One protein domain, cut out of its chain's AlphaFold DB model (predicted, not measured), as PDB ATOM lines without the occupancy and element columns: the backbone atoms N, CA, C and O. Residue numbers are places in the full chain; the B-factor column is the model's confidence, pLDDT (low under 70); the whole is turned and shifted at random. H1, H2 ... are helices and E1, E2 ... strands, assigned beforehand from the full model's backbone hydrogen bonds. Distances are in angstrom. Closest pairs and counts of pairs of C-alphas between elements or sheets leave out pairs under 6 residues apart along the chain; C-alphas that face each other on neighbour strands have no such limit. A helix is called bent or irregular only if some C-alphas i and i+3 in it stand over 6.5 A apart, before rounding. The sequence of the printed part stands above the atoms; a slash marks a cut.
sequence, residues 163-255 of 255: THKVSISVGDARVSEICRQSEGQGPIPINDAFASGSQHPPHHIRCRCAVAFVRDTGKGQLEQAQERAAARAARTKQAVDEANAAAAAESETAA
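This is residues 163 to 255 of the 255 residues of a protein of viral metagenome (UniProt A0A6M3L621). A small body, made of a two-stranded sheet E1 and E2, the short helix H1 and a long loop, sends out one long helix, H2, as an arm. H2 starts beside the sheet, and its far part, with the last residues, sticks out as residues 238 to 255. The printed part has 93 residues, with two named strands and two named helices in the order E1, H1, E2, H2; the sheet is antiparallel and the class is mostly helix. The whole is loose, with a radius of gyration of the C-alphas of 17.1 A, and spans 60 by 29 by 15 A; the arm makes the length.

Start at E1, residues 164 to 168, and set it beside E2, residues 210 to 214: they are antiparallel neighbours at 151 degrees. Look for N 166 and O 212, 2.9 A apart, and N 210 and O 168, 3.0 A apart, both within hydrogen-bond range. Residues 164 to 165 of E1 also pair, antiparallel, with residues 188 to 189. H1, residues 177 to 184, comes closest to E1 at the C-alphas of Ser 167 and Glu 183, 4.6 A apart. H2, residues 216 to 253, comes closest to E1 at the C-alphas of His 164 and Asp 216, 6.8 A apart. H2 is near both E2 and H1, each with 6 pairs of C-alphas within 10 A. Every O i to N i+4 pair is within hydrogen-bond range in H1, and 32 of 34 are in H2.

Find C-alpha 164 at (313.284, 355.440, 291.588); from there E1 runs 13.2 A to C-alpha 168. H1 measures 10.2 A and E2 13.8 A. H2 runs 56.8 A from C-alpha 216 at (316.975, 357.373, 296.920) to C-alpha 253 at (321.913, 386.472, 248.380); it is irregular, with C-alphas 217 and 220 at 7.4 A.

The C-alphas of Thr 163 and Ala 255, the chain's last residue, are the two farthest apart, 60.5 A. The printed part has no cut. The link from H1 to E2, residues 185 to 209, is long. In the B-factor column, pLDDT is under 70 at residues 226, 229, 232 to 233 and 252 to 255.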
ATOM      1  N   THR A 163     314.698 352.458 294.073       93.50
ATOM      2  CA  THR A 163     313.449 353.054 294.568       93.50
ATOM      3  C   THR A 163     312.861 354.044 293.579       93.50
ATOM      4  O   THR A 163     311.677 354.363 293.663       93.50
ATOM      5  N   HIS A 164     313.666 354.491 292.615       93.00
ATOM      6  CA  HIS A 164     313.284 355.440 291.588       93.00
ATOM      7  C   HIS A 164     313.690 354.958 290.199       93.00
ATOM      8  O   HIS A 164     314.652 354.204 290.024       93.00
ATOM      9  N   LYS A 165     312.965 355.456 289.204       92.44
ATOM     10  CA  LYS A 165     313.272 355.279 287.789       92.44
ATOM     11  C   LYS A 165     313.101 356.583 287.031       92.44
ATOM     12  O   LYS A 165     312.334 357.451 287.442       92.44
ATOM     13  N   VAL A 166     313.792 356.703 285.909       89.38
ATOM     14  CA  VAL A 166     313.730 357.874 285.038       89.38
ATOM     15  C   VAL A 166     313.684 357.443 283.580       89.38
ATOM     16  O   VAL A 166     314.422 356.545 283.179       89.38
ATOM     17  N   SER A 167     312.815 358.071 282.788       89.88
ATOM     18  CA  SER A 167     312.803 357.869 281.338       89.88
ATOM     19  C   SER A 167     313.892 358.727 280.702       89.88
ATOM     20  O   SER A 167     314.025 359.908 281.016       89.88
ATOM     21  N   ILE A 168     314.679 358.125 279.819       86.25
ATOM     22  CA  ILE A 168     315.747 358.770 279.065       86.25
ATOM     23  C   ILE A 168     315.346 358.714 277.597       86.25
ATOM     24  O   ILE A 168     315.264 357.636 276.995       86.25
ATOM     25  N   SER A 169     315.082 359.878 277.008       86.31
ATOM     26  CA  SER A 169     314.804 359.949 275.583       86.31
ATOM     27  C   SER A 169     316.101 359.868 274.781       86.31
ATOM     28  O   SER A 169     317.198 360.138 275.261       86.31
ATOM     29  N   VAL A 170     315.985 359.515 273.502       81.69
ATOM     30  CA  VAL A 170     317.143 359.503 272.593       81.69
ATOM     31  C   VAL A 170     317.646 360.918 272.249       81.69
ATOM     32  O   VAL A 170     318.666 361.060 271.582       81.69
ATOM     33  N   GLY A 171     316.926 361.971 272.660       78.81
ATOM     34  CA  GLY A 171     317.355 363.365 272.522       78.81
ATOM     35  C   GLY A 171     317.428 363.914 271.091       78.81
ATOM     36  O   GLY A 171     318.010 364.977 270.886       78.81
ATOM     37  N   ASP A 172     316.865 363.222 270.092       80.44
ATOM     38  CA  ASP A 172     316.841 363.686 268.697       80.44
ATOM     39  C   ASP A 172     315.535 364.415 268.322       80.44
ATOM     40  O   ASP A 172     314.529 364.368 269.030       80.44
ATOM     41  N   ALA A 173     315.523 365.072 267.158       78.81
ATOM     42  CA  ALA A 173     314.361 365.825 266.670       78.81
ATOM     43  C   ALA A 173     313.099 364.966 266.431       78.81
ATOM     44  O   ALA A 173     312.018 365.503 266.204       78.81
ATOM     45  N   ARG A 174     313.217 363.630 266.462       81.38
ATOM     46  CA  ARG A 174     312.111 362.685 266.251       81.38
ATOM     47  C   ARG A 174     311.534 362.160 267.566       81.38
ATOM     48  O   ARG A 174     310.660 361.294 267.527       81.38
ATOM     49  N   VAL A 175     312.023 362.622 268.718       83.81
ATOM     50  CA  VAL A 175     311.410 362.320 270.017       83.81
ATOM     51  C   VAL A 175     309.975 362.855 270.011       83.81
ATOM     52  O   VAL A 175     309.721 363.991 269.604       83.81
ATOM     53  N   SER A 176     309.017 362.022 270.414       88.81
ATOM     54  CA  SER A 176     307.606 362.410 270.478       88.81
ATOM     55  C   SER A 176     307.325 363.275 271.705       88.81
ATOM     56  O   SER A 176     308.116 363.329 272.644       88.81
ATOM     57  N   GLU A 177     306.168 363.932 271.718       91.19
ATOM     58  CA  GLU A 177     305.742 364.703 272.886       91.19
ATOM     59  C   GLU A 177     305.551 363.820 274.123       91.19
ATOM     60  O   GLU A 177     306.014 364.173 275.200       91.19
ATOM     61  N   ILE A 178     304.982 362.624 273.951       93.06
ATOM     62  CA  ILE A 178     304.804 361.654 275.040       93.06
ATOM     63  C   ILE A 178     306.160 361.279 275.655       93.06
ATOM     64  O   ILE A 178     306.297 361.239 276.871       93.06
ATOM     65  N   CYS A 179     307.187 361.053 274.830       90.00
ATOM     66  CA  CYS A 179     308.528 360.745 275.327       90.00
ATOM     67  C   CYS A 179     309.178 361.922 276.059       90.00
ATOM     68  O   CYS A 179     309.802 361.705 277.094       90.00
ATOM     69  N   ARG A 180     309.020 363.154 275.553       89.69
ATOM     70  CA  ARG A 180     309.513 364.356 276.245       89.69
ATOM     71  C   ARG A 180     308.843 364.544 277.598       89.69
ATOM     72  O   ARG A 180     309.515 364.908 278.553       89.69
ATOM     73  N   GLN A 181     307.541 364.286 277.678       91.00
ATOM     74  CA  GLN A 181     306.800 364.366 278.933       91.00
ATOM     75  C   GLN A 181     307.290 363.317 279.928       91.00
ATOM     76  O   GLN A 181     307.595 363.681 281.057       91.00
ATOM     77  N   SER A 182     307.448 362.056 279.506       91.81
ATOM     78  CA  SER A 182     307.983 360.997 280.373       91.81
ATOM     79  C   SER A 182     309.394 361.303 280.883       91.81
ATOM     80  O   SER A 182     309.679 361.084 282.055       91.81
ATOM     81  N   GLU A 183     310.282 361.821 280.030       87.88
ATOM     82  CA  GLU A 183     311.626 362.253 280.443       87.88
ATOM     83  C   GLU A 183     311.566 363.462 281.392       87.88
ATOM     84  O   GLU A 183     312.242 363.488 282.420       87.88
ATOM     85  N   GLY A 184     310.701 364.437 281.098       87.81
ATOM     86  CA  GLY A 184     310.519 365.657 281.885       87.81
ATOM     87  C   GLY A 184     309.922 365.453 283.281       87.81
ATOM     88  O   GLY A 184     310.003 366.365 284.099       87.81
ATOM     89  N   GLN A 185     309.358 364.278 283.585       90.00
ATOM     90  CA  GLN A 185     308.912 363.936 284.945       90.00
ATOM     91  C   GLN A 185     310.071 363.796 285.938       90.00
ATOM     92  O   GLN A 185     309.847 363.844 287.146       90.00
ATOM     93  N   GLY A 186     311.295 363.612 285.443       88.81
ATOM     94  CA  GLY A 186     312.438 363.328 286.293       88.81
ATOM     95  C   GLY A 186     312.353 361.953 286.962       88.81
ATOM     96  O   GLY A 186     311.630 361.072 286.483       88.81
ATOM     97  N   PRO A 187     313.102 361.728 288.055       91.06
ATOM     98  CA  PRO A 187     313.015 360.478 288.791       91.06
ATOM     99  C   PRO A 187     311.662 360.346 289.499       91.06
ATOM    100  O   PRO A 187     311.345 361.103 290.420       91.06
ATOM    101  N   ILE A 188     310.902 359.325 289.115       93.88
ATOM    102  CA  ILE A 188     309.632 358.938 289.737       93.88
ATOM    103  C   ILE A 188     309.820 357.676 290.589       93.88
ATOM    104  O   ILE A 188     310.777 356.932 290.345       93.88
ATOM    105  N   PRO A 189     308.947 357.394 291.575       95.62
ATOM    106  CA  PRO A 189     308.978 356.126 292.298       95.62
ATOM    107  C   PRO A 189     308.955 354.927 291.339       95.62
ATOM    108  O   PRO A 189     308.241 354.929 290.337       95.62
ATOM    109  N   ILE A 190     309.738 353.885 291.631       94.69
ATOM    110  CA  ILE A 190     309.983 352.776 290.690       94.69
ATOM    111  C   ILE A 190     308.705 352.033 290.263       94.69
ATOM    112  O   ILE A 190     308.638 351.526 289.144       94.69
ATOM    113  N   ASN A 191     307.677 352.021 291.116       95.88
ATOM    114  CA  ASN A 191     306.392 351.362 290.858       95.88
ATOM    115  C   ASN A 191     305.341 352.283 290.209       95.88
ATOM    116  O   ASN A 191     304.284 351.809 289.785       95.88
ATOM    117  N   ASP A 192     305.615 353.583 290.105       97.00
ATOM    118  CA  ASP A 192     304.685 354.534 289.504       97.00
ATOM    119  C   ASP A 192     304.766 354.463 287.977       97.00
ATOM    120  O   ASP A 192     305.827 354.238 287.391       97.00
ATOM    121  N   ALA A 193     303.633 354.646 287.302       97.00
ATOM    122  CA  ALA A 193     303.621 354.755 285.849       97.00
ATOM    123  C   ALA A 193     304.131 356.137 285.410       97.00
ATOM    124  O   ALA A 193     303.875 357.150 286.064       97.00
ATOM    125  N   PHE A 194     304.799 356.193 284.256       95.25
ATOM    126  CA  PHE A 194     305.066 357.462 283.580       95.25
ATOM    127  C   PHE A 194     303.753 358.112 283.117       95.25
ATOM    128  O   PHE A 194     302.709 357.462 283.048       95.25
ATOM    129  N   ALA A 195     303.798 359.387 282.728       87.44
ATOM    130  CA  ALA A 195     302.647 360.133 282.214       87.44
ATOM    131  C   ALA A 195     302.016 359.478 280.971       87.44
ATOM    132  O   ALA A 195     300.827 359.649 280.709       87.44
ATOM    133  N   SER A 196     302.786 358.670 280.235       88.62
ATOM    134  CA  SER A 196     302.288 357.827 279.144       88.62
ATOM    135  C   SER A 196     301.358 356.692 279.596       88.62
ATOM    136  O   SER A 196     300.783 356.010 278.751       88.62
ATOM    137  N   GLY A 197     301.258 356.430 280.902       92.62
ATOM    138  CA  GLY A 197     300.562 355.287 281.491       92.62
ATOM    139  C   GLY A 197     301.373 353.987 281.499       92.62
ATOM    140  O   GLY A 197     300.887 352.981 282.008       92.62
ATOM    141  N   SER A 198     302.600 353.981 280.964       93.31
ATOM    142  CA  SER A 198     303.455 352.787 280.936       93.31
ATOM    143  C   SER A 198     304.448 352.774 282.098       93.31
ATOM    144  O   SER A 198     304.871 353.820 282.590       93.31
ATOM    145  N   GLN A 199     304.836 351.579 282.545       95.06
ATOM    146  CA  GLN A 199     305.822 351.403 283.620       95.06
ATOM    147  C   GLN A 199     307.267 351.595 283.138       95.06
ATOM    148  O   GLN A 199     308.148 351.917 283.931       95.06
ATOM    149  N   HIS A 200     307.493 351.418 281.843       92.06
ATOM    150  CA  HIS A 200     308.769 351.562 281.155       92.06
ATOM    151  C   HIS A 200     308.500 351.920 279.679       92.06
ATOM    152  O   HIS A 200     307.343 351.867 279.231       92.06
ATOM    153  N   PRO A 201     309.510 352.349 278.904       90.81
ATOM    154  CA  PRO A 201     309.442 352.316 277.447       90.81
ATOM    155  C   PRO A 201     309.254 350.870 276.941       90.81
ATOM    156  O   PRO A 201     309.671 349.949 277.627       90.81
ATOM    157  N   PRO A 202     308.663 350.630 275.759       92.69
ATOM    158  CA  PRO A 202     308.189 351.602 274.787       92.69
ATOM    159  C   PRO A 202     306.914 352.339 275.234       92.69
ATOM    160  O   PRO A 202     305.880 351.738 275.494       92.69
ATOM    161  N   HIS A 203     306.942 353.676 275.224       93.06
ATOM    162  CA  HIS A 203     305.744 354.495 275.495       93.06
ATOM    163  C   HIS A 203     304.763 354.531 274.311       93.06
ATOM    164  O   HIS A 203     303.604 354.912 274.449       93.06
ATOM    165  N   HIS A 204     305.250 354.198 273.117       93.31
ATOM    166  CA  HIS A 204     304.488 354.165 271.878       93.31
ATOM    167  C   HIS A 204     305.177 353.252 270.859       93.31
ATOM    168  O   HIS A 204     306.339 352.871 271.016       93.31
ATOM    169  N   ILE A 205     304.488 352.962 269.754       92.69
ATOM    170  CA  ILE A 205     305.066 352.213 268.635       92.69
ATOM    171  C   ILE A 205     306.332 352.908 268.113       92.69
ATOM    172  O   ILE A 205     306.344 354.124 267.917       92.69
ATOM    173  N   ARG A 206     307.401 352.140 267.883       91.19
ATOM    174  CA  ARG A 206     308.733 352.627 267.482       91.19
ATOM    175  C   ARG A 206     309.426 353.534 268.510       91.19
ATOM    176  O   ARG A 206     310.272 354.347 268.128       91.19
ATOM    177  N   CYS A 207     309.064 353.444 269.788       90.69
ATOM    178  CA  CYS A 207     309.790 354.140 270.847       90.69
ATOM    179  C   CYS A 207     311.247 353.648 270.915       90.69
ATOM    180  O   CYS A 207     311.528 352.477 270.687       90.69
ATOM    181  N   ARG A 208     312.167 354.579 271.185       88.69
ATOM    182  CA  ARG A 208     313.623 354.347 271.300       88.69
ATOM    183  C   ARG A 208     314.189 354.845 272.632       88.69
ATOM    184  O   ARG A 208     315.395 355.007 272.759       88.69
ATOM    185  N   CYS A 209     313.304 355.214 273.552       87.31
ATOM    186  CA  CYS A 209     313.683 355.662 274.883       87.31
ATOM    187  C   CYS A 209     314.059 354.451 275.733       87.31
ATOM    188  O   CYS A 209     313.592 353.348 275.443       87.31
ATOM    189  N   ALA A 210     314.849 354.696 276.768       89.75
ATOM    190  CA  ALA A 210     315.251 353.705 277.755       89.75
ATOM    191  C   ALA A 210     314.904 354.200 279.161       89.75
ATOM    192  O   ALA A 210     314.595 355.380 279.350       89.75
ATOM    193  N   VAL A 211     314.964 353.319 280.151       86.50
ATOM    194  CA  VAL A 211     314.818 353.670 281.563       86.50
ATOM    195  C   VAL A 211     316.136 353.478 282.315       86.50
ATOM    196  O   VAL A 211     316.877 352.527 282.076       86.50
ATOM    197  N   ALA A 212     316.431 354.385 283.244       86.69
ATOM    198  CA  ALA A 212     317.490 354.200 284.233       86.69
ATOM    199  C   ALA A 212     316.901 354.113 285.642       86.69
ATOM    200  O   ALA A 212     315.843 354.682 285.921       86.69
ATOM    201  N   PHE A 213     317.609 353.421 286.532       85.19
ATOM    202  CA  PHE A 213     317.170 353.136 287.896       85.19
ATOM    203  C   PHE A 213     318.165 353.677 288.905       85.19
ATOM    204  O   PHE A 213     319.373 353.609 288.685       85.19
ATOM    205  N   VAL A 214     317.656 354.178 290.028       84.56
ATOM    206  CA  VAL A 214     318.490 354.569 291.165       84.56
ATOM    207  C   VAL A 214     317.808 354.284 292.493       84.56
ATOM    208  O   VAL A 214     316.584 354.197 292.610       84.56
ATOM    209  N   ARG A 215     318.633 354.203 293.532       87.81
ATOM    210  CA  ARG A 215     318.207 354.321 294.928       87.81
ATOM    211  C   ARG A 215     317.951 355.785 295.289       87.81
ATOM    212  O   ARG A 215     318.460 356.683 294.621       87.81
ATOM    213  N   ASP A 216     317.257 356.022 296.401       82.44
ATOM    214  CA  ASP A 216     316.975 357.373 296.920       82.44
ATOM    215  C   ASP A 216     318.237 358.234 297.031       82.44
ATOM    216  O   ASP A 216     318.232 359.409 296.672       82.44
ATOM    217  N   THR A 217     319.349 357.632 297.455       79.19
ATOM    218  CA  THR A 217     320.643 358.313 297.599       79.19
ATOM    219  C   THR A 217     321.231 358.805 296.273       79.19
ATOM    220  O   THR A 217     322.039 359.730 296.275       79.19
ATOM    221  N   GLY A 218     320.834 358.211 295.144       77.44
ATOM    222  CA  GLY A 218     321.272 358.574 293.795       77.44
ATOM    223  C   GLY A 218     320.309 359.505 293.052       77.44
ATOM    224  O   GLY A 218     320.632 359.952 291.952       77.44
ATOM    225  N   LYS A 219     319.143 359.834 293.629       76.62
ATOM    226  CA  LYS A 219     318.098 360.621 292.951       76.62
ATOM    227  C   LYS A 219     318.605 361.972 292.437       76.62
ATOM    228  O   LYS A 219     318.430 362.281 291.261       76.62
ATOM    229  N   GLY A 220     319.316 362.723 293.280       76.31
ATOM    230  CA  GLY A 220     319.847 364.038 292.905       76.31
ATOM    231  C   GLY A 220     320.872 363.989 291.763       76.31
ATOM    232  O   GLY A 220     321.009 364.948 291.009       76.31
ATOM    233  N   GLN A 221     321.570 362.862 291.577       75.38
ATOM    234  CA  GLN A 221     322.516 362.697 290.468       75.38
ATOM    235  C   GLN A 221     321.796 362.551 289.124       75.38
ATOM    236  O   GLN A 221     322.280 363.077 288.119       75.38
ATOM    237  N   LEU A 222     320.642 361.871 289.099       70.38
ATOM    238  CA  LEU A 222     319.812 361.772 287.898       70.38
ATOM    239  C   LEU A 222     319.195 363.115 287.531       70.38
ATOM    240  O   LEU A 222     319.271 363.498 286.369       70.38
ATOM    241  N   GLU A 223     318.653 363.846 288.505       76.31
ATOM    242  CA  GLU A 223     318.079 365.181 288.278       76.31
ATOM    243  C   GLU A 223     319.124 366.104 287.630       76.31
ATOM    244  O   GLU A 223     318.900 366.660 286.554       76.31
ATOM    245  N   GLN A 224     320.339 366.143 288.184       73.38
ATOM    246  CA  GLN A 224     321.455 366.901 287.606       73.38
ATOM    247  C   GLN A 224     321.897 366.382 286.228       73.38
ATOM    248  O   GLN A 224     322.346 367.148 285.371       73.38
ATOM    249  N   ALA A 225     321.859 365.068 285.989       70.12
ATOM    250  CA  ALA A 225     322.167 364.503 284.675       70.12
ATOM    251  C   ALA A 225     321.129 364.929 283.626       70.12
ATOM    252  O   ALA A 225     321.513 365.297 282.515       70.12
ATOM    253  N   GLN A 226     319.848 364.960 283.990       69.75
ATOM    254  CA  GLN A 226     318.766 365.402 283.118       69.75
ATOM    255  C   GLN A 226     318.821 366.895 282.831       69.75
ATOM    256  O   GLN A 226     318.694 367.283 281.675       69.75
ATOM    257  N   GLU A 227     319.089 367.733 283.830       75.94
ATOM    258  CA  GLU A 227     319.298 369.170 283.612       75.94
ATOM    259  C   GLU A 227     320.436 369.418 282.616       75.94
ATOM    260  O   GLU A 227     320.306 370.206 281.674       75.94
ATOM    261  N   ARG A 228     321.545 368.678 282.756       72.06
ATOM    262  CA  ARG A 228     322.669 368.734 281.811       72.06
ATOM    263  C   ARG A 228     322.278 368.242 280.417       72.06
ATOM    264  O   ARG A 228     322.710 368.842 279.429       72.06
ATOM    265  N   ALA A 229     321.474 367.183 280.322       66.62
ATOM    266  CA  ALA A 229     320.975 366.654 279.054       66.62
ATOM    267  C   ALA A 229     320.026 367.643 278.359       66.62
ATOM    268  O   ALA A 229     320.223 367.946 277.182       66.62
ATOM    269  N   ALA A 230     319.078 368.231 279.092       72.00
ATOM    270  CA  ALA A 230     318.156 369.253 278.605       72.00
ATOM    271  C   ALA A 230     318.907 370.502 278.125       72.00
ATOM    272  O   ALA A 230     318.663 370.993 277.021       72.00
ATOM    273  N   ALA A 231     319.900 370.963 278.892       72.94
ATOM    274  CA  ALA A 231     320.766 372.064 278.482       72.94
ATOM    275  C   ALA A 231     321.548 371.732 277.200       72.94
ATOM    276  O   ALA A 231     321.727 372.592 276.336       72.94
ATOM    277  N   ARG A 232     322.006 370.483 277.038       69.56
ATOM    278  CA  ARG A 232     322.680 370.037 275.810       69.56
ATOM    279  C   ARG A 232     321.721 370.009 274.620       69.56
ATOM    280  O   ARG A 232     322.092 370.508 273.563       69.56
ATOM    281  N   ALA A 233     320.508 369.492 274.796       67.44
ATOM    282  CA  ALA A 233     319.484 369.451 273.753       67.44
ATOM    283  C   ALA A 233     319.071 370.860 273.294       67.44
ATOM    284  O   ALA A 233     318.980 371.107 272.092       67.44
ATOM    285  N   ALA A 234     318.901 371.802 274.229       74.12
ATOM    286  CA  ALA A 234     318.602 373.199 273.920       74.12
ATOM    287  C   ALA A 234     319.710 373.851 273.077       74.12
ATOM    288  O   ALA A 234     319.413 374.467 272.054       74.12
ATOM    289  N   ARG A 235     320.985 373.639 273.444       74.75
ATOM    290  CA  ARG A 235     322.136 374.125 272.660       74.75
ATOM    291  C   ARG A 235     322.181 373.526 271.256       74.75
ATOM    292  O   ARG A 235     322.403 374.253 270.296       74.75
ATOM    293  N   THR A 236     321.951 372.219 271.122       70.00
ATOM    294  CA  THR A 236     321.921 371.558 269.808       70.00
ATOM    295  C   THR A 236     320.797 372.111 268.937       70.00
ATOM    296  O   THR A 236     321.022 372.384 267.763       70.00
ATOM    297  N   LYS A 237     319.597 372.302 269.501       74.75
ATOM    298  CA  LYS A 237     318.465 372.877 268.770       74.75
ATOM    299  C   LYS A 237     318.787 374.288 268.278       74.75
ATOM    300  O   LYS A 237     318.616 374.553 267.096       74.75
ATOM    301  N   GLN A 238     319.308 375.143 269.157       80.06
ATOM    302  CA  GLN A 238     319.712 376.499 268.794       80.06
ATOM    303  C   GLN A 238     320.739 376.494 267.653       80.06
ATOM    304  O   GLN A 238     320.552 377.205 266.675       80.06
ATOM    305  N   ALA A 239     321.764 375.641 267.725       75.19
ATOM    306  CA  ALA A 239     322.774 375.534 266.671       75.19
ATOM    307  C   ALA A 239     322.187 375.072 265.322       75.19
ATOM    308  O   ALA A 239     322.609 375.543 264.270       75.19
ATOM    309  N   VAL A 240     321.205 374.162 265.338       76.81
ATOM    310  CA  VAL A 240     320.495 373.726 264.123       76.81
ATOM    311  C   VAL A 240     319.636 374.855 263.554       76.81
ATOM    312  O   VAL A 240     319.645 375.070 262.345       76.81
ATOM    313  N   ASP A 241     318.916 375.586 264.404       83.69
ATOM    314  CA  ASP A 241     318.075 376.712 263.989       83.69
ATOM    315  C   ASP A 241     318.932 377.849 263.392       83.69
ATOM    316  O   ASP A 241     318.601 378.376 262.330       83.69
ATOM    317  N   GLU A 242     320.078 378.160 264.009       86.69
ATOM    318  CA  GLU A 242     321.066 379.125 263.504       86.69
ATOM    319  C   GLU A 242     321.668 378.685 262.161       86.69
ATOM    320  O   GLU A 242     321.747 379.488 261.231       86.69
ATOM    321  N   ALA A 243     322.033 377.405 262.016       83.06
ATOM    322  CA  ALA A 243     322.555 376.867 260.759       83.06
ATOM    323  C   ALA A 243     321.515 376.920 259.627       83.06
ATOM    324  O   ALA A 243     321.843 377.280 258.497       83.06
ATOM    325  N   ASN A 244     320.252 376.606 259.928       82.94
ATOM    326  CA  ASN A 244     319.161 376.696 258.959       82.94
ATOM    327  C   ASN A 244     318.893 378.148 258.539       82.94
ATOM    328  O   ASN A 244     318.668 378.409 257.358       82.94
ATOM    329  N   ALA A 245     318.936 379.092 259.484       85.88
ATOM    330  CA  ALA A 245     318.768 380.514 259.196       85.88
ATOM    331  C   ALA A 245     319.915 381.062 258.329       85.88
ATOM    332  O   ALA A 245     319.661 381.795 257.374       85.88
ATOM    333  N   ALA A 246     321.161 380.664 258.611       83.25
ATOM    334  CA  ALA A 246     322.323 381.032 257.802       83.25
ATOM    335  C   ALA A 246     322.218 380.484 256.368       83.25
ATOM    336  O   ALA A 246     322.393 381.233 255.411       83.25
ATOM    337  N   ALA A 247     321.843 379.209 256.212       82.75
ATOM    338  CA  ALA A 247     321.657 378.590 254.900       82.75
ATOM    339  C   ALA A 247     320.534 379.256 254.079       82.75
ATOM    340  O   ALA A 247     320.657 379.404 252.863       82.75
ATOM    341  N   ALA A 248     319.449 379.687 254.732       80.81
ATOM    342  CA  ALA A 248     318.377 380.434 254.076       80.81
ATOM    343  C   ALA A 248     318.864 381.809 253.581       80.81
ATOM    344  O   ALA A 248     318.619 382.158 252.427       80.81
ATOM    345  N   ALA A 249     319.619 382.543 254.405       78.69
ATOM    346  CA  ALA A 249     320.165 383.851 254.039       78.69
ATOM    347  C   ALA A 249     321.165 383.774 252.869       78.69
ATOM    348  O   ALA A 249     321.112 384.601 251.961       78.69
ATOM    349  N   GLU A 250     322.031 382.754 252.838       73.56
ATOM    350  CA  GLU A 250     322.961 382.531 251.721       73.56
ATOM    351  C   GLU A 250     322.221 382.249 250.402       73.56
ATOM    352  O   GLU A 250     322.620 382.746 249.346       73.56
ATOM    353  N   SER A 251     321.104 381.513 250.462       70.25
ATOM    354  CA  SER A 251     320.279 381.210 249.286       70.25
ATOM    355  C   SER A 251     319.534 382.425 248.719       70.25
ATOM    356  O   SER A 251     319.315 382.485 247.511       70.25
ATOM    357  N   GLU A 252     319.201 383.415 249.555       67.12
ATOM    358  CA  GLU A 252     318.573 384.673 249.126       67.12
ATOM    359  C   GLU A 252     319.584 385.661 248.528       67.12
ATOM    360  O   GLU A 252     319.233 386.425 247.637       67.12
ATOM    361  N   THR A 253     320.848 385.629 248.962       66.94
ATOM    362  CA  THR A 253     321.913 386.472 248.380       66.94
ATOM    363  C   THR A 253     322.486 385.948 247.061       66.94
ATOM    364  O   THR A 253     323.208 386.673 246.378       66.94
ATOM    365  N   ALA A 254     322.195 384.693 246.707       57.03
ATOM    366  CA  ALA A 254     322.642 384.054 245.469       57.03
ATOM    367  C   ALA A 254     321.615 384.135 244.317       57.03
ATOM    368  O   ALA A 254     321.892 383.618 243.231       57.03
ATOM    369  N   ALA A 255     320.454 384.758 244.552       49.53
ATOM    370  CA  ALA A 255     319.383 385.006 243.581       49.53
ATOM    371  C   ALA A 255     319.366 386.476 243.131       49.53
ATOM    372  O   ALA A 255     319.050 386.709 241.941       49.53
TER     373      ALA A 255